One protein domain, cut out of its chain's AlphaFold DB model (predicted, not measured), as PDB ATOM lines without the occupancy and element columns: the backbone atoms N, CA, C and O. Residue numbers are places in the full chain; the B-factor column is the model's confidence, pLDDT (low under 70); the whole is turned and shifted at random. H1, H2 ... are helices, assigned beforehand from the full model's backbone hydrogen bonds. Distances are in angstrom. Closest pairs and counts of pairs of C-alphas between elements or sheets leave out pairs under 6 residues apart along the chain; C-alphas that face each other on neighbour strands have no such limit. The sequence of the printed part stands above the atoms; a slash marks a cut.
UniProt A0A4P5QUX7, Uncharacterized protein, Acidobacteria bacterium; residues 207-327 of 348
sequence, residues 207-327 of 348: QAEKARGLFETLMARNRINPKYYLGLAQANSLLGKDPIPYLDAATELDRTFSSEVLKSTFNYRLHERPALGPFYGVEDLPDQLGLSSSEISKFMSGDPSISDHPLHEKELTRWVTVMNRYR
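Overview. This is residues 207 to 327 of the 348 residues of an uncharacterized protein of Acidobacteria bacterium (UniProt A0A4P5QUX7). H1, H2 and H3 run side by side, alternating in direction as two linked helical hairpins, and H4 packs at a steeper angle near the first residues of H2 and the last of H3. A looser half follows: H7 lies near H3 and H4, while H6 and the short H5 sit at the far end from H1, joined up by two long unnamed stretches, residues 265 to 284 and 301 to 312. The printed part has 121 residues with seven named helices, H1 to H7 in order, and no named strand; the class is all helix. It is compact, with a radius of gyration of the C-alphas of 14.6 A and spans of 45 by 30 by 22 A.

Along the chain. Find C-alpha 208 at (22.109, -39.254, 14.661); from there H1 runs through residues 208 to 221, 20.0 A long. Next come H2, residues 226 to 238, 18.5 A, and H3, residues 244 to 253, 14.2 A. H4, residues 255 to 264, is 14.2 A long and ends at C-alpha 264, (15.410, -23.610, 23.092). Further on are H5, residues 285 to 289, and H6, residues 293 to 300. H7, residues 313 to 326, runs 19.9 A to C-alpha 326 at (17.066, -29.510, 35.719).

Arrangement. Begin at H2, which with H4 is a hub, each touching three helices. H1 and H2 touch as a hairpin at a shallow tilt of 24 degrees, opposite ways, their closest C-alphas being those of Ala 208 and Ala 235, 5.1 A apart. H2 and H3 touch as a second hairpin at 16 degrees, closest at the C-alphas of Pro 226 and Ala 250, 4.5 A. H2, with residues 226 to 230 alone, only just touches H4, with 3 pairs of C-alphas within 8 A, the closest those of Leu 230 and Ser 258, 7.3 A. H3 and H4 touch at a steep tilt of 50 degrees, the C-alphas of Thr 251 and Ser 258 being closest at 5.5 A. H2, H3, H4 and H7 form an up and down bundle, each running against the one before it in the chain. H7 is close to H3 but not clearly touching, with the C-alphas of Ile 244 and Val 322 closest at 7.8 A. H6 only just touches H4, about perpendicular at 81 degrees, with the C-alphas of Ser 264 and Lys 298 closest at 7.4 A. H5 and H6 only just touch, with 3 pairs within 8 A, the C-alphas of Pro 286 and Ser 293 closest at 5.6 A. In each of H1 to H7 every O i to N i+4 pair is within hydrogen-bond range.

Size, cuts and confidence. Look at Arg 221 and Asp 287: their C-alphas are the two farthest apart, 45.6 A. The printed part has no cut; the links H4 to H5 and H6 to H7 are long. Residues 279 to 280 pair antiparallel with residues 311 to 312. The mean pLDDT of the printed part is 87.2, and in this model residues 298 to 309 are under 70.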
ATOM      1  N   GLN A 207      20.972 -38.158  10.730       95.31
ATOM      2  CA  GLN A 207      22.146 -39.028  10.818       95.31
ATOM      3  C   GLN A 207      22.684 -39.102  12.258       95.31
ATOM      4  O   GLN A 207      23.887 -38.957  12.493       95.31
ATOM      5  N   ALA A 208      21.798 -39.339  13.230       95.31
ATOM      6  CA  ALA A 208      22.109 -39.254  14.661       95.31
ATOM      7  C   ALA A 208      23.251 -40.191  15.108       95.31
ATOM      8  O   ALA A 208      24.086 -39.785  15.913       95.31
ATOM      9  N   GLU A 209      23.362 -41.404  14.550       97.12
ATOM     10  CA  GLU A 209      24.478 -42.314  14.871       97.12
ATOM     11  C   GLU A 209      25.843 -41.768  14.420       97.12
ATOM     12  O   GLU A 209      26.829 -41.881  15.148       97.12
ATOM     13  N   LYS A 210      25.913 -41.121  13.247       97.56
ATOM     14  CA  LYS A 210      27.162 -40.501  12.771       97.56
ATOM     15  C   LYS A 210      27.539 -39.294  13.625       97.56
ATOM     16  O   LYS A 210      28.705 -39.158  13.993       97.56
ATOM     17  N   ALA A 211      26.551 -38.467  13.970       97.88
ATOM     18  CA  ALA A 211      26.757 -37.322  14.848       97.88
ATOM     19  C   ALA A 211      27.270 -37.753  16.226       97.88
ATOM     20  O   ALA A 211      28.208 -37.155  16.750       97.88
ATOM     21  N   ARG A 212      26.704 -38.833  16.781       97.94
ATOM     22  CA  ARG A 212      27.132 -39.416  18.055       97.94
ATOM     23  C   ARG A 212      28.615 -39.778  18.042       97.94
ATOM     24  O   ARG A 212      29.349 -39.287  18.890       97.94
ATOM     25  N   GLY A 213      29.074 -40.548  17.052       97.88
ATOM     26  CA  GLY A 213      30.492 -40.921  16.948       97.88
ATOM     27  C   GLY A 213      31.428 -39.713  16.790       97.88
ATOM     28  O   GLY A 213      32.545 -39.702  17.317       97.88
ATOM     29  N   LEU A 214      30.965 -38.656  16.113       97.50
ATOM     30  CA  LEU A 214      31.729 -37.418  15.974       97.50
ATOM     31  C   LEU A 214      31.839 -36.661  17.306       97.50
ATOM     32  O   LEU A 214      32.941 -36.269  17.692       97.50
ATOM     33  N   PHE A 215      30.741 -36.517  18.051       98.19
ATOM     34  CA  PHE A 215      30.778 -35.903  19.379       98.19
ATOM     35  C   PHE A 215      31.548 -36.741  20.409       98.19
ATOM     36  O   PHE A 215      32.230 -36.161  21.248       98.19
ATOM     37  N   GLU A 216      31.516 -38.076  20.335       97.75
ATOM     38  CA  GLU A 216      32.350 -38.955  21.176       97.75
ATOM     39  C   GLU A 216      33.840 -38.671  20.936       97.75
ATOM     40  O   GLU A 216      34.618 -38.541  21.883       97.75
ATOM     41  N   THR A 217      34.225 -38.493  19.668       96.81
ATOM     42  CA  THR A 217      35.599 -38.142  19.283       96.81
ATOM     43  C   THR A 217      35.996 -36.755  19.798       96.81
ATOM     44  O   THR A 217      37.087 -36.595  20.345       96.81
ATOM     45  N   LEU A 218      35.119 -35.755  19.661       96.38
ATOM     46  CA  LEU A 218      35.358 -34.394  20.159       96.38
ATOM     47  C   LEU A 218      35.478 -34.358  21.689       96.38
ATOM     48  O   LEU A 218      36.444 -33.814  22.221       96.38
ATOM     49  N   MET A 219      34.569 -35.031  22.394       96.31
ATOM     50  CA  MET A 219      34.598 -35.177  23.850       96.31
ATOM     51  C   MET A 219      35.868 -35.878  24.340       96.31
ATOM     52  O   MET A 219      36.433 -35.491  25.362       96.31
ATOM     53  N   ALA A 220      36.354 -36.888  23.616       95.31
ATOM     54  CA  ALA A 220      37.607 -37.553  23.958       95.31
ATOM     55  C   ALA A 220      38.822 -36.610  23.859       95.31
ATOM     56  O   ALA A 220      39.752 -36.755  24.654       95.31
ATOM     57  N   ARG A 221      38.802 -35.645  22.924       93.62
ATOM     58  CA  ARG A 221      39.854 -34.628  22.743       93.62
ATOM     59  C   ARG A 221      39.773 -33.517  23.793       93.62
ATOM     60  O   ARG A 221      40.800 -33.131  24.343       93.62
ATOM     61  N   ASN A 222      38.572 -33.018  24.085       91.69
ATOM     62  CA  ASN A 222      38.353 -31.928  25.032       91.69
ATOM     63  C   ASN A 222      37.120 -32.201  25.917       91.69
ATOM     64  O   ASN A 222      35.973 -32.075  25.500       91.69
ATOM     65  N   ARG A 223      37.364 -32.554  27.182       93.50
ATOM     66  CA  ARG A 223      36.314 -32.961  28.135       93.50
ATOM     67  C   ARG A 223      35.640 -31.809  28.878       93.50
ATOM     68  O   ARG A 223      34.726 -32.058  29.649       93.50
ATOM     69  N   ILE A 224      36.093 -30.570  28.697       95.12
ATOM     70  CA  ILE A 224      35.550 -29.411  29.428       95.12
ATOM     71  C   ILE A 224      34.562 -28.590  28.596       95.12
ATOM     72  O   ILE A 224      34.035 -27.597  29.085       95.12
ATOM     73  N   ASN A 225      34.293 -28.987  27.347       95.31
ATOM     74  CA  ASN A 225      33.350 -28.285  26.484       95.31
ATOM     75  C   ASN A 225      31.927 -28.881  26.619       95.31
ATOM     76  O   ASN A 225      31.680 -29.980  26.109       95.31
ATOM     77  N   PRO A 226      30.963 -28.172  27.243       96.19
ATOM     78  CA  PRO A 226      29.606 -28.685  27.460       96.19
ATOM     79  C   PRO A 226      28.848 -28.967  26.154       96.19
ATOM     80  O   PRO A 226      27.961 -29.820  26.136       96.19
ATOM     81  N   LYS A 227      29.213 -28.317  25.036       96.06
ATOM     82  CA  LYS A 227      28.544 -28.509  23.736       96.06
ATOM     83  C   LYS A 227      28.590 -29.954  23.262       96.06
ATOM     84  O   LYS A 227      27.624 -30.431  22.675       96.06
ATOM     85  N   TYR A 228      29.681 -30.668  23.524       97.25
ATOM     86  CA  TYR A 228      29.806 -32.051  23.064       97.25
ATOM     87  C   TYR A 228      28.891 -32.988  23.838       97.25
ATOM     88  O   TYR A 228      28.266 -33.866  23.253       97.25
ATOM     89  N   TYR A 229      28.781 -32.770  25.148       98.12
ATOM     90  CA  TYR A 229      27.876 -33.519  26.007       98.12
ATOM     91  C   TYR A 229      26.418 -33.255  25.621       98.12
ATOM     92  O   TYR A 229      25.642 -34.197  25.491       98.12
ATOM     93  N   LEU A 230      26.055 -32.001  25.332       97.50
ATOM     94  CA  LEU A 230      24.723 -31.661  24.818       97.50
ATOM     95  C   LEU A 230      24.458 -32.298  23.445       97.50
ATOM     96  O   LEU A 230      23.376 -32.837  23.222       97.50
ATOM     97  N   GLY A 231      25.452 -32.318  22.553       97.00
ATOM     98  CA  GLY A 231      25.377 -33.014  21.267       97.00
ATOM     99  C   GLY A 231      25.174 -34.527  21.408       97.00
ATOM    100  O   GLY A 231      24.327 -35.106  20.725       97.00
ATOM    101  N   LEU A 232      25.882 -35.173  22.341       98.12
ATOM    102  CA  LEU A 232      25.702 -36.595  22.669       98.12
ATOM    103  C   LEU A 232      24.342 -36.878  23.290       98.12
ATOM    104  O   LEU A 232      23.691 -37.853  22.912       98.12
ATOM    105  N   ALA A 233      23.890 -36.023  24.204       97.62
ATOM    106  CA  ALA A 233      22.555 -36.106  24.774       97.62
ATOM    107  C   ALA A 233      21.483 -36.003  23.683       97.62
ATOM    108  O   ALA A 233      20.557 -36.812  23.658       97.62
ATOM    109  N   GLN A 234      21.631 -35.060  22.749       95.88
ATOM    110  CA  GLN A 234      20.705 -34.878  21.637       95.88
ATOM    111  C   GLN A 234      20.682 -36.105  20.719       95.88
ATOM    112  O   GLN A 234      19.609 -36.617  20.395       95.88
ATOM    113  N   ALA A 235      21.854 -36.616  20.333       96.88
ATOM    114  CA  ALA A 235      21.955 -37.811  19.505       96.88
ATOM    115  C   ALA A 235      21.351 -39.039  20.210       96.88
ATOM    116  O   ALA A 235      20.559 -39.765  19.614       96.88
ATOM    117  N   ASN A 236      21.651 -39.249  21.496       96.56
ATOM    118  CA  ASN A 236      21.089 -40.355  22.271       96.56
ATOM    119  C   ASN A 236      19.577 -40.234  22.454       96.56
ATOM    120  O   ASN A 236      18.879 -41.237  22.321       96.56
ATOM    121  N   SER A 237      19.067 -39.025  22.698       93.25
ATOM    122  CA  SER A 237      17.629 -38.760  22.757       93.25
ATOM    123  C   SER A 237      16.944 -39.221  21.468       93.25
ATOM    124  O   SER A 237      16.048 -40.068  21.525       93.25
ATOM    125  N   LEU A 238      17.429 -38.768  20.305       92.38
ATOM    126  CA  LEU A 238      16.880 -39.141  18.994       92.38
ATOM    127  C   LEU A 238      16.928 -40.654  18.742       92.38
ATOM    128  O   LEU A 238      16.000 -41.216  18.168       92.38
ATOM    129  N   LEU A 239      17.981 -41.321  19.213       93.94
ATOM    130  CA  LEU A 239      18.179 -42.768  19.080       93.94
ATOM    131  C   LEU A 239      17.399 -43.601  20.109       93.94
ATOM    132  O   LEU A 239      17.577 -44.815  20.174       93.94
ATOM    133  N   GLY A 240      16.580 -42.980  20.964       91.12
ATOM    134  CA  GLY A 240      15.847 -43.701  22.008       91.12
ATOM    135  C   GLY A 240      16.704 -44.151  23.197       91.12
ATOM    136  O   GLY A 240      16.197 -44.843  24.077       91.12
ATOM    137  N   LYS A 241      17.975 -43.742  23.249       94.12
ATOM    138  CA  LYS A 241      18.923 -44.022  24.336       94.12
ATOM    139  C   LYS A 241      18.725 -43.031  25.490       94.12
ATOM    140  O   LYS A 241      17.953 -42.075  25.379       94.12
ATOM    141  N   ASP A 242      19.400 -43.278  26.610       93.75
ATOM    142  CA  ASP A 242      19.358 -42.401  27.782       93.75
ATOM    143  C   ASP A 242      20.271 -41.168  27.586       93.75
ATOM    144  O   ASP A 242      21.490 -41.328  27.448       93.75
ATOM    145  N   PRO A 243      19.721 -39.937  27.541       96.00
ATOM    146  CA  PRO A 243      20.522 -38.722  27.432       96.00
ATOM    147  C   PRO A 243      21.045 -38.218  28.788       96.00
ATOM    148  O   PRO A 243      21.936 -37.370  28.805       96.00
ATOM    149  N   ILE A 244      20.506 -38.700  29.917       96.69
ATOM    150  CA  ILE A 244      20.690 -38.088  31.241       96.69
ATOM    151  C   ILE A 244      22.158 -38.004  31.681       96.69
ATOM    152  O   ILE A 244      22.547 -36.913  32.093       96.69
ATOM    153  N   PRO A 245      23.008 -39.042  31.530       97.12
ATOM    154  CA  PRO A 245      24.407 -38.947  31.958       97.12
ATOM    155  C   PRO A 245      25.178 -37.810  31.274       97.12
ATOM    156  O   PRO A 245      26.018 -37.158  31.888       97.12
ATOM    157  N   TYR A 246      24.872 -37.545  30.001       98.06
ATOM    158  CA  TYR A 246      25.509 -36.471  29.240       98.06
ATOM    159  C   TYR A 246      24.928 -35.104  29.599       98.06
ATOM    160  O   TYR A 246      25.664 -34.127  29.675       98.06
ATOM    161  N   LEU A 247      23.622 -35.027  29.861       97.94
ATOM    162  CA  LEU A 247      22.990 -33.794  30.330       97.94
ATOM    163  C   LEU A 247      23.470 -33.392  31.732       97.94
ATOM    164  O   LEU A 247      23.695 -32.205  31.969       97.94
ATOM    165  N   ASP A 248      23.681 -34.359  32.628       98.19
ATOM    166  CA  ASP A 248      24.256 -34.122  33.954       98.19
ATOM    167  C   ASP A 248      25.664 -33.529  33.822       98.19
ATOM    168  O   ASP A 248      25.937 -32.468  34.380       98.19
ATOM    169  N   ALA A 249      26.520 -34.155  33.006       97.94
ATOM    170  CA  ALA A 249      27.875 -33.673  32.750       97.94
ATOM    171  C   ALA A 249      27.896 -32.275  32.103       97.94
ATOM    172  O   ALA A 249      28.654 -31.406  32.526       97.94
ATOM    173  N   ALA A 250      27.038 -32.020  31.108       98.00
ATOM    174  CA  ALA A 250      26.920 -30.700  30.488       98.00
ATOM    175  C   ALA A 250      26.505 -29.623  31.501       98.00
ATOM    176  O   ALA A 250      27.067 -28.530  31.518       98.00
ATOM    177  N   THR A 251      25.540 -29.949  32.365       97.81
ATOM    178  CA  THR A 251      25.017 -29.038  33.388       97.81
ATOM    179  C   THR A 251      26.046 -28.757  34.483       97.81
ATOM    180  O   THR A 251      26.084 -27.643  35.003       97.81
ATOM    181  N   GLU A 252      26.877 -29.741  34.834       97.94
ATOM    182  CA  GLU A 252      27.992 -29.565  35.770       97.94
ATOM    183  C   GLU A 252      29.063 -28.622  35.205       97.94
ATOM    184  O   GLU A 252      29.572 -27.770  35.933       97.94
ATOM    185  N   LEU A 253      29.361 -28.728  33.906       97.81
ATOM    186  CA  LEU A 253      30.317 -27.857  33.216       97.81
ATOM    187  C   LEU A 253      29.787 -26.428  33.032       97.81
ATOM    188  O   LEU A 253      30.499 -25.466  33.308       97.81
ATOM    189  N   ASP A 254      28.547 -26.284  32.559       97.94
ATOM    190  CA  ASP A 254      27.879 -24.991  32.407       97.94
ATOM    191  C   ASP A 254      26.356 -25.143  32.505       97.94
ATOM    192  O   ASP A 254      25.654 -25.496  31.548       97.94
ATOM    193  N   ARG A 255      25.825 -24.834  33.689       96.62
ATOM    194  CA  ARG A 255      24.390 -24.905  33.972       96.62
ATOM    195  C   ARG A 255      23.575 -23.897  33.171       96.62
ATOM    196  O   ARG A 255      22.455 -24.222  32.770       96.62
ATOM    197  N   THR A 256      24.082 -22.681  32.990       96.62
ATOM    198  CA  THR A 256      23.330 -21.602  32.335       96.62
ATOM    199  C   THR A 256      23.175 -21.924  30.858       96.62
ATOM    200  O   THR A 256      22.047 -21.989  30.368       96.62
ATOM    201  N   PHE A 257      24.287 -22.241  30.192       95.69
ATOM    202  CA  PHE A 257      24.297 -22.625  28.785       95.69
ATOM    203  C   PHE A 257      23.468 -23.892  28.531       95.69
ATOM    204  O   PHE A 257      22.623 -23.919  27.635       95.69
ATOM    205  N   SER A 258      23.628 -24.926  29.364       96.50
ATOM    206  CA  SER A 258      22.860 -26.171  29.217       96.50
ATOM    207  C   SER A 258      21.358 -25.955  29.402       96.50
ATOM    208  O   SER A 258      20.558 -26.500  28.644       96.50
ATOM    209  N   SER A 259      20.951 -25.118  30.363       93.56
ATOM    210  CA  SER A 259      19.534 -24.791  30.570       93.56
ATOM    211  C   SER A 259      18.939 -24.047  29.376       93.56
ATOM    212  O   SER A 259      17.783 -24.279  29.028       93.56
ATOM    213  N   GLU A 260      19.708 -23.154  28.751       91.81
ATOM    214  CA  GLU A 260      19.285 -22.432  27.552       91.81
ATOM    215  C   GLU A 260      19.080 -23.389  26.375       91.81
ATOM    216  O   GLU A 260      18.015 -23.374  25.755       91.81
ATOM    217  N   VAL A 261      20.035 -24.287  26.119       91.12
ATOM    218  CA  VAL A 261      19.925 -25.310  25.067       91.12
ATOM    219  C   VAL A 261      18.713 -26.217  25.298       91.12
ATOM    220  O   VAL A 261      17.902 -26.406  24.389       91.12
ATOM    221  N   LEU A 262      18.511 -26.710  26.526       90.75
ATOM    222  CA  LEU A 262      17.390 -27.605  26.852       90.75
ATOM    223  C   LEU A 262      16.010 -26.958  26.702       90.75
ATOM    224  O   LEU A 262      15.027 -27.670  26.482       90.75
ATOM    225  N   LYS A 263      15.937 -25.627  26.826       84.81
ATOM    226  CA  LYS A 263      14.709 -24.839  26.658       84.81
ATOM    227  C   LYS A 263      14.451 -24.410  25.216       84.81
ATOM    228  O   LYS A 263      13.300 -24.131  24.895       84.81
ATOM    229  N   SER A 264      15.494 -24.285  24.396       81.81
ATOM    230  CA  SER A 264      15.410 -23.610  23.092       81.81
ATOM    231  C   SER A 264      15.585 -24.534  21.895       81.81
ATOM    232  O   SER A 264      14.936 -24.332  20.878       81.81
ATOM    233  N   THR A 265      16.488 -25.509  21.986       85.19
ATOM    234  CA  THR A 265      17.005 -26.216  20.803       85.19
ATOM    235  C   THR A 265      17.064 -27.728  20.976       85.19
ATOM    236  O   THR A 265      17.193 -28.442  19.983       85.19
ATOM    237  N   PHE A 266      16.940 -28.244  22.202       89.19
ATOM    238  CA  PHE A 266      16.934 -29.685  22.434       89.19
ATOM    239  C   PHE A 266      15.645 -30.335  21.913       89.19
ATOM    240  O   PHE A 266      14.541 -30.018  22.356       89.19
ATOM    241  N   ASN A 267      15.793 -31.292  21.000       87.12
ATOM    242  CA  ASN A 267      14.700 -32.052  20.414       87.12
ATOM    243  C   ASN A 267      14.492 -33.378  21.172       87.12
ATOM    244  O   ASN A 267      15.378 -34.234  21.266       87.12
ATOM    245  N   TYR A 268      13.291 -33.554  21.714       86.56
ATOM    246  CA  TYR A 268      12.907 -34.717  22.520       86.56
ATOM    247  C   TYR A 268      12.249 -35.841  21.709       86.56
ATOM    248  O   TYR A 268      11.955 -36.900  22.275       86.56
ATOM    249  N   ARG A 269      12.010 -35.624  20.409       83.94
ATOM    250  CA  ARG A 269      11.419 -36.618  19.511       83.94
ATOM    251  C   ARG A 269      12.369 -37.790  19.279       83.94
ATOM    252  O   ARG A 269      13.583 -37.683  19.447       83.94
ATOM    253  N   LEU A 270      11.803 -38.925  18.891       85.12
ATOM    254  CA  LEU A 270      12.560 -40.083  18.424       85.12
ATOM    255  C   LEU A 270      12.720 -40.023  16.907       85.12
ATOM    256  O   LEU A 270      11.776 -39.685  16.196       85.12
ATOM    257  N   HIS A 271      13.903 -40.396  16.415       84.25
ATOM    258  CA  HIS A 271      14.146 -40.529  14.980       84.25
ATOM    259  C   HIS A 271      13.259 -41.631  14.384       84.25
ATOM    260  O   HIS A 271      12.561 -41.419  13.397       84.25
ATOM    261  N   GLU A 272      13.219 -42.786  15.052       84.25
ATOM    262  CA  GLU A 272      12.301 -43.880  14.745       84.25
ATOM    263  C   GLU A 272      11.242 -43.966  15.845       84.25
ATOM    264  O   GLU A 272      11.505 -44.413  16.967       84.25
ATOM    265  N   ARG A 273      10.028 -43.498  15.537       81.06
ATOM    266  CA  ARG A 273       8.907 -43.558  16.478       81.06
ATOM    267  C   ARG A 273       8.374 -44.993  16.582       81.06
ATOM    268  O   ARG A 273       8.149 -45.628  15.551       81.06
ATOM    269  N   PRO A 274       8.132 -45.509  17.801       82.19
ATOM    270  CA  PRO A 274       7.475 -46.797  17.973       82.19
ATOM    271  C   PRO A 274       6.099 -46.808  17.296       82.19
ATOM    272  O   PRO A 274       5.333 -45.861  17.441       82.19
ATOM    273  N   ALA A 275       5.775 -47.892  16.586       78.19
ATOM    274  CA  ALA A 275       4.464 -48.060  15.948       78.19
ATOM    275  C   ALA A 275       3.334 -48.348  16.954       78.19
ATOM    276  O   ALA A 275       2.160 -48.172  16.643       78.19
ATOM    277  N   LEU A 276       3.693 -48.815  18.152       78.12
ATOM    278  CA  LEU A 276       2.783 -49.183  19.230       78.12
ATOM    279  C   LEU A 276       3.118 -48.369  20.477       78.12
ATOM    280  O   LEU A 276       4.293 -48.176  20.788       78.12
ATOM    281  N   GLY A 277       2.085 -47.969  21.210       78.00
ATOM    282  CA  GLY A 277       2.203 -47.223  22.459       78.00
ATOM    283  C   GLY A 277       1.135 -46.136  22.568       78.00
ATOM    284  O   GLY A 277       0.435 -45.870  21.587       78.00
ATOM    285  N   PRO A 278       0.977 -45.518  23.748       85.50
ATOM    286  CA  PRO A 278       0.070 -44.400  23.894       85.50
ATOM    287  C   PRO A 278       0.630 -43.169  23.179       85.50
ATOM    288  O   PRO A 278       1.811 -42.819  23.297       85.50
ATOM    289  N   PHE A 279      -0.265 -42.522  22.442       85.31
ATOM    290  CA  PHE A 279      -0.033 -41.273  21.742       85.31
ATOM    291  C   PHE A 279      -0.938 -40.201  22.343       85.31
ATOM    292  O   PHE A 279      -2.134 -40.429  22.515       85.31
ATOM    293  N   TYR A 280      -0.366 -39.044  22.653       85.44
ATOM    294  CA  TYR A 280      -1.064 -37.934  23.295       85.44
ATOM    295  C   TYR A 280      -1.244 -36.790  22.299       85.44
ATOM    296  O   TYR A 280      -0.278 -36.366  21.657       85.44
ATOM    297  N   GLY A 281      -2.479 -36.308  22.154       82.81
ATOM    298  CA  GLY A 281      -2.780 -35.119  21.364       82.81
ATOM    299  C   GLY A 281      -2.190 -33.878  22.028       82.81
ATOM    300  O   GLY A 281      -2.285 -33.723  23.241       82.81
ATOM    301  N   VAL A 282      -1.573 -32.994  21.241       80.31
ATOM    302  CA  VAL A 282      -0.927 -31.773  21.762       80.31
ATOM    303  C   VAL A 282      -1.941 -30.848  22.449       80.31
ATOM    304  O   VAL A 282      -1.588 -30.154  23.398       80.31
ATOM    305  N   GLU A 283      -3.197 -30.880  22.003       82.75
ATOM    306  CA  GLU A 283      -4.306 -30.071  22.525       82.75
ATOM    307  C   GLU A 283      -4.702 -30.448  23.961       82.75
ATOM    308  O   GLU A 283      -5.068 -29.568  24.734       82.75
ATOM    309  N   ASP A 284      -4.555 -31.721  24.339       83.56
ATOM    310  CA  ASP A 284      -4.959 -32.231  25.657       83.56
ATOM    311  C   ASP A 284      -3.847 -32.106  26.713       83.56
ATOM    312  O   ASP A 284      -4.084 -32.236  27.917       83.56
ATOM    313  N   LEU A 285      -2.604 -31.882  26.277       84.75
ATOM    314  CA  LEU A 285      -1.433 -31.845  27.154       84.75
ATOM    315  C   LEU A 285      -1.418 -30.701  28.177       84.75
ATOM    316  O   LEU A 285      -0.986 -30.968  29.299       84.75
ATOM    317  N   PRO A 286      -1.853 -29.463  27.860       86.50
ATOM    318  CA  PRO A 286      -1.926 -28.382  28.841       86.50
ATOM    319  C   PRO A 286      -2.684 -28.795  30.109       86.50
ATOM    320  O   PRO A 286      -2.145 -28.689  31.211       86.50
ATOM    321  N   ASP A 287      -3.876 -29.372  29.946       84.81
ATOM    322  CA  ASP A 287      -4.726 -29.793  31.062       84.81
ATOM    323  C   ASP A 287      -4.157 -31.020  31.786       84.81
ATOM    324  O   ASP A 287      -4.172 -31.079  33.016       84.81
ATOM    325  N   GLN A 288      -3.608 -31.989  31.045       85.25
ATOM    326  CA  GLN A 288      -3.021 -33.203  31.630       85.25
ATOM    327  C   GLN A 288      -1.762 -32.927  32.459       85.25
ATOM    328  O   GLN A 288      -1.489 -33.647  33.419       85.25
ATOM    329  N   LEU A 289      -0.982 -31.916  32.073       85.19
ATOM    330  CA  LEU A 289       0.304 -31.593  32.690       85.19
ATOM    331  C   LEU A 289       0.224 -30.401  33.649       85.19
ATOM    332  O   LEU A 289       1.193 -30.145  34.362       85.19
ATOM    333  N   GLY A 290      -0.902 -29.679  33.666       85.19
ATOM    334  CA  GLY A 290      -1.066 -28.443  34.431       85.19
ATOM    335  C   GLY A 290      -0.199 -27.298  33.902       85.19
ATOM    336  O   GLY A 290       0.335 -26.522  34.688       85.19
ATOM    337  N   LEU A 291      -0.017 -27.217  32.582       85.31
ATOM    338  CA  LEU A 291       0.859 -26.247  31.921       85.31
ATOM    339  C   LEU A 291       0.083 -25.353  30.958       85.31
ATOM    340  O   LEU A 291      -0.984 -25.706  30.467       85.31
ATOM    341  N   SER A 292       0.646 -24.194  30.632       84.69
ATOM    342  CA  SER A 292       0.095 -23.332  29.588       84.69
ATOM    343  C   SER A 292       0.357 -23.896  28.186       84.69
ATOM    344  O   SER A 292       1.393 -24.512  27.916       84.69
ATOM    345  N   SER A 293      -0.519 -23.587  27.226       80.75
ATOM    346  CA  SER A 293      -0.306 -23.935  25.810       80.75
ATOM    347  C   SER A 293       1.003 -23.358  25.249       80.75
ATOM    348  O   SER A 293       1.605 -23.941  24.352       80.75
ATOM    349  N   SER A 294       1.488 -22.235  25.796       78.31
ATOM    350  CA  SER A 294       2.779 -21.646  25.415       78.31
ATOM    351  C   SER A 294       3.970 -22.509  25.850       78.31
ATOM    352  O   SER A 294       4.932 -22.645  25.096       78.31
ATOM    353  N   GLU A 295       3.918 -23.125  27.033       76.88
ATOM    354  CA  GLU A 295       4.971 -24.028  27.521       76.88
ATOM    355  C   GLU A 295       5.021 -25.325  26.707       76.88
ATOM    356  O   GLU A 295       6.108 -25.774  26.334       76.88
ATOM    357  N   ILE A 296       3.856 -25.867  26.341       77.94
ATOM    358  CA  ILE A 296       3.750 -27.018  25.433       77.94
ATOM    359  C   ILE A 296       4.241 -26.659  24.022       77.94
ATOM    360  O   ILE A 296       4.968 -27.428  23.399       77.94
ATOM    361  N   SER A 297       3.930 -25.462  23.521       73.62
ATOM    362  CA  SER A 297       4.435 -24.998  22.223       73.62
ATOM    363  C   SER A 297       5.966 -24.888  22.198       73.62
ATOM    364  O   SER A 297       6.592 -25.298  21.221       73.62
ATOM    365  N   LYS A 298       6.601 -24.432  23.288       69.25
ATOM    366  CA  LYS A 298       8.072 -24.417  23.405       69.25
ATOM    367  C   LYS A 298       8.667 -25.820  23.354       69.25
ATOM    368  O   LYS A 298       9.661 -26.024  22.666       69.25
ATOM    369  N   PHE A 299       8.035 -26.796  24.001       69.88
ATOM    370  CA  PHE A 299       8.403 -28.205  23.852       69.88
ATOM    371  C   PHE A 299       8.320 -28.682  22.389       69.88
ATOM    372  O   PHE A 299       9.176 -29.440  21.936       69.88
ATOM    373  N   MET A 300       7.329 -28.200  21.633       65.75
ATOM    374  CA  MET A 300       7.114 -28.555  20.222       65.75
ATOM    375  C   MET A 300       7.979 -27.796  19.220       65.75
ATOM    376  O   MET A 300       8.091 -28.225  18.075       65.75
ATOM    377  N   SER A 301       8.660 -26.732  19.642       59.22
ATOM    378  CA  SER A 301       9.465 -25.880  18.756       59.22
ATOM    379  C   SER A 301      10.720 -26.545  18.161       59.22
ATOM    380  O   SER A 301      11.341 -25.971  17.270       59.22
ATOM    381  N   GLY A 302      11.075 -27.762  18.593       53.81
ATOM    382  CA  GLY A 302      12.253 -28.496  18.114       53.81
ATOM    383  C   GLY A 302      12.177 -29.028  16.674       53.81
ATOM    384  O   GLY A 302      13.206 -29.461  16.157       53.81
ATOM    385  N   ASP A 303      11.001 -29.013  16.031       49.41
ATOM    386  CA  ASP A 303      10.845 -29.294  14.595       49.41
ATOM    387  C   ASP A 303       9.519 -28.711  14.042       49.41
ATOM    388  O   ASP A 303       8.446 -29.265  14.306       49.41
ATOM    389  N   PRO A 304       9.549 -27.608  13.267       41.00
ATOM    390  CA  PRO A 304       8.346 -26.999  12.697       41.00
ATOM    391  C   PRO A 304       7.705 -27.821  11.565       41.00
ATOM    392  O   PRO A 304       6.607 -27.482  11.135       41.00
ATOM    393  N   SER A 305       8.342 -28.893  11.075       40.09
ATOM    394  CA  SER A 305       7.804 -29.721   9.982       40.09
ATOM    395  C   SER A 305       6.825 -30.817  10.436       40.09
ATOM    396  O   SER A 305       6.262 -31.527   9.605       40.09
ATOM    397  N   ILE A 306       6.602 -30.959  11.751       47.09
ATOM    398  CA  ILE A 306       5.865 -32.084  12.365       47.09
ATOM    399  C   ILE A 306       4.882 -31.574  13.444       47.09
ATOM    400  O   ILE A 306       4.552 -32.297  14.386       47.09
ATOM    401  N   SER A 307       4.407 -30.325  13.339       50.34
ATOM    402  CA  SER A 307       3.553 -29.680  14.357       50.34
ATOM    403  C   SER A 307       2.228 -30.401  14.641       50.34
ATOM    404  O   SER A 307       1.612 -30.133  15.668       50.34
ATOM    405  N   ASP A 308       1.826 -31.351  13.793       54.41
ATOM    406  CA  ASP A 308       0.467 -31.907  13.791       54.41
ATOM    407  C   ASP A 308       0.400 -33.388  14.209       54.41
ATOM    408  O   ASP A 308      -0.654 -34.017  14.131       54.41
ATOM    409  N   HIS A 309       1.513 -33.989  14.650       68.25
ATOM    410  CA  HIS A 309       1.516 -35.399  15.051       68.25
ATOM    411  C   HIS A 309       1.473 -35.591  16.571       68.25
ATOM    412  O   HIS A 309       2.243 -34.944  17.297       68.25
ATOM    413  N   PRO A 310       0.676 -36.563  17.055       77.81
ATOM    414  CA  PRO A 310       0.589 -36.847  18.474       77.81
ATOM    415  C   PRO A 310       1.939 -37.318  19.032       77.81
ATOM    416  O   PRO A 310       2.821 -37.815  18.317       77.81
ATOM    417  N   LEU A 311       2.117 -37.107  20.328       83.44
ATOM    418  CA  LEU A 311       3.353 -37.358  21.057       83.44
ATOM    419  C   LEU A 311       3.381 -38.764  21.614       83.44
ATOM    420  O   LEU A 311       2.446 -39.178  22.291       83.44
ATOM    421  N   HIS A 312       4.469 -39.486  21.371       87.06
ATOM    422  CA  HIS A 312       4.624 -40.808  21.956       87.06
ATOM    423  C   HIS A 312       4.997 -40.687  23.443       87.06
ATOM    424  O   HIS A 312       5.830 -39.857  23.812       87.06
ATOM    425  N   GLU A 313       4.456 -41.556  24.299       88.31
ATOM    426  CA  GLU A 313       4.685 -41.550  25.757       88.31
ATOM    427  C   GLU A 313       6.161 -41.427  26.165       88.31
ATOM    428  O   GLU A 313       6.500 -40.693  27.091       88.31
ATOM    429  N   LYS A 314       7.063 -42.123  25.461       87.69
ATOM    430  CA  LYS A 314       8.517 -42.052  25.710       87.69
ATOM    431  C   LYS A 314       9.101 -40.653  25.487       87.69
ATOM    432  O   LYS A 314       9.970 -40.242  26.250       87.69
ATOM    433  N   GLU A 315       8.646 -39.946  24.454       88.38
ATOM    434  CA  GLU A 315       9.094 -38.581  24.134       88.38
ATOM    435  C   GLU A 315       8.644 -37.625  25.245       88.38
ATOM    436  O   GLU A 315       9.451 -36.872  25.793       88.38
ATOM    437  N   LEU A 316       7.372 -37.739  25.638       87.81
ATOM    438  CA  LEU A 316       6.768 -36.936  26.695       87.81
ATOM    439  C   LEU A 316       7.407 -37.209  28.062       87.81
ATOM    440  O   LEU A 316       7.840 -36.284  28.745       87.81
ATOM    441  N   THR A 317       7.551 -38.479  28.435       89.38
ATOM    442  CA  THR A 317       8.172 -38.891  29.702       89.38
ATOM    443  C   THR A 317       9.609 -38.392  29.797       89.38
ATOM    444  O   THR A 317      10.027 -37.897  30.847       89.38
ATOM    445  N   ARG A 318      10.374 -38.467  28.700       89.75
ATOM    446  CA  ARG A 318      11.737 -37.933  28.655       89.75
ATOM    447  C   ARG A 318      11.749 -36.427  28.871       89.75
ATOM    448  O   ARG A 318      12.538 -35.947  29.682       89.75
ATOM    449  N   TRP A 319      10.896 -35.693  28.169       89.88
ATOM    450  CA  TRP A 319      10.812 -34.249  28.332       89.88
ATOM    451  C   TRP A 319      10.448 -33.851  29.758       89.88
ATOM    452  O   TRP A 319      11.185 -33.076  30.362       89.88
ATOM    453  N   VAL A 320       9.403 -34.452  30.340       90.06
ATOM    454  CA  VAL A 320       9.022 -34.188  31.735       90.06
ATOM    455  C   VAL A 320      10.183 -34.486  32.684       90.06
ATOM    456  O   VAL A 320      10.498 -33.679  33.561       90.06
ATOM    457  N   THR A 321      10.873 -35.609  32.479       91.50
ATOM    458  CA  THR A 321      12.039 -35.989  33.287       91.50
ATOM    459  C   THR A 321      13.127 -34.920  33.232       91.50
ATOM    460  O   THR A 321      13.645 -34.521  34.273       91.50
ATOM    461  N   VAL A 322      13.458 -34.421  32.039       92.00
ATOM    462  CA  VAL A 322      14.475 -33.378  31.848       92.00
ATOM    463  C   VAL A 322      14.023 -32.049  32.461       92.00
ATOM    464  O   VAL A 322      14.785 -31.440  33.213       92.00
ATOM    465  N   MET A 323      12.778 -31.627  32.226       90.38
ATOM    466  CA  MET A 323      12.228 -30.385  32.784       90.38
ATOM    467  C   MET A 323      12.276 -30.380  34.314       90.38
ATOM    468  O   MET A 323      12.754 -29.413  34.916       90.38
ATOM    469  N   ASN A 324      11.864 -31.485  34.941       92.69
ATOM    470  CA  ASN A 324      11.862 -31.637  36.393       92.69
ATOM    471  C   ASN A 324      13.283 -31.754  36.962       92.69
ATOM    472  O   ASN A 324      13.613 -31.073  37.935       92.69
ATOM    473  N   ARG A 325      14.146 -32.582  36.353       94.19
ATOM    474  CA  ARG A 325      15.516 -32.826  36.838       94.19
ATOM    475  C   ARG A 325      16.342 -31.546  36.884       94.19
ATOM    476  O   ARG A 325      17.013 -31.290  37.882       94.19
ATOM    477  N   TYR A 326      16.262 -30.729  35.835       93.81
ATOM    478  CA  TYR A 326      17.066 -29.510  35.719       93.81
ATOM    479  C   TYR A 326      16.335 -28.242  36.181       93.81
ATOM    480  O   TYR A 326      16.919 -27.159  36.140       93.81
ATOM    481  N   ARG A 327      15.099 -28.374  36.695       92.25
ATOM    482  CA  ARG A 327      14.244 -27.266  37.167       92.25
ATOM    483  C   ARG A 327      14.082 -26.181  36.101       92.25
ATOM    484  O   ARG A 327      14.347 -25.001  36.335       92.25
TER     485      ARG A 327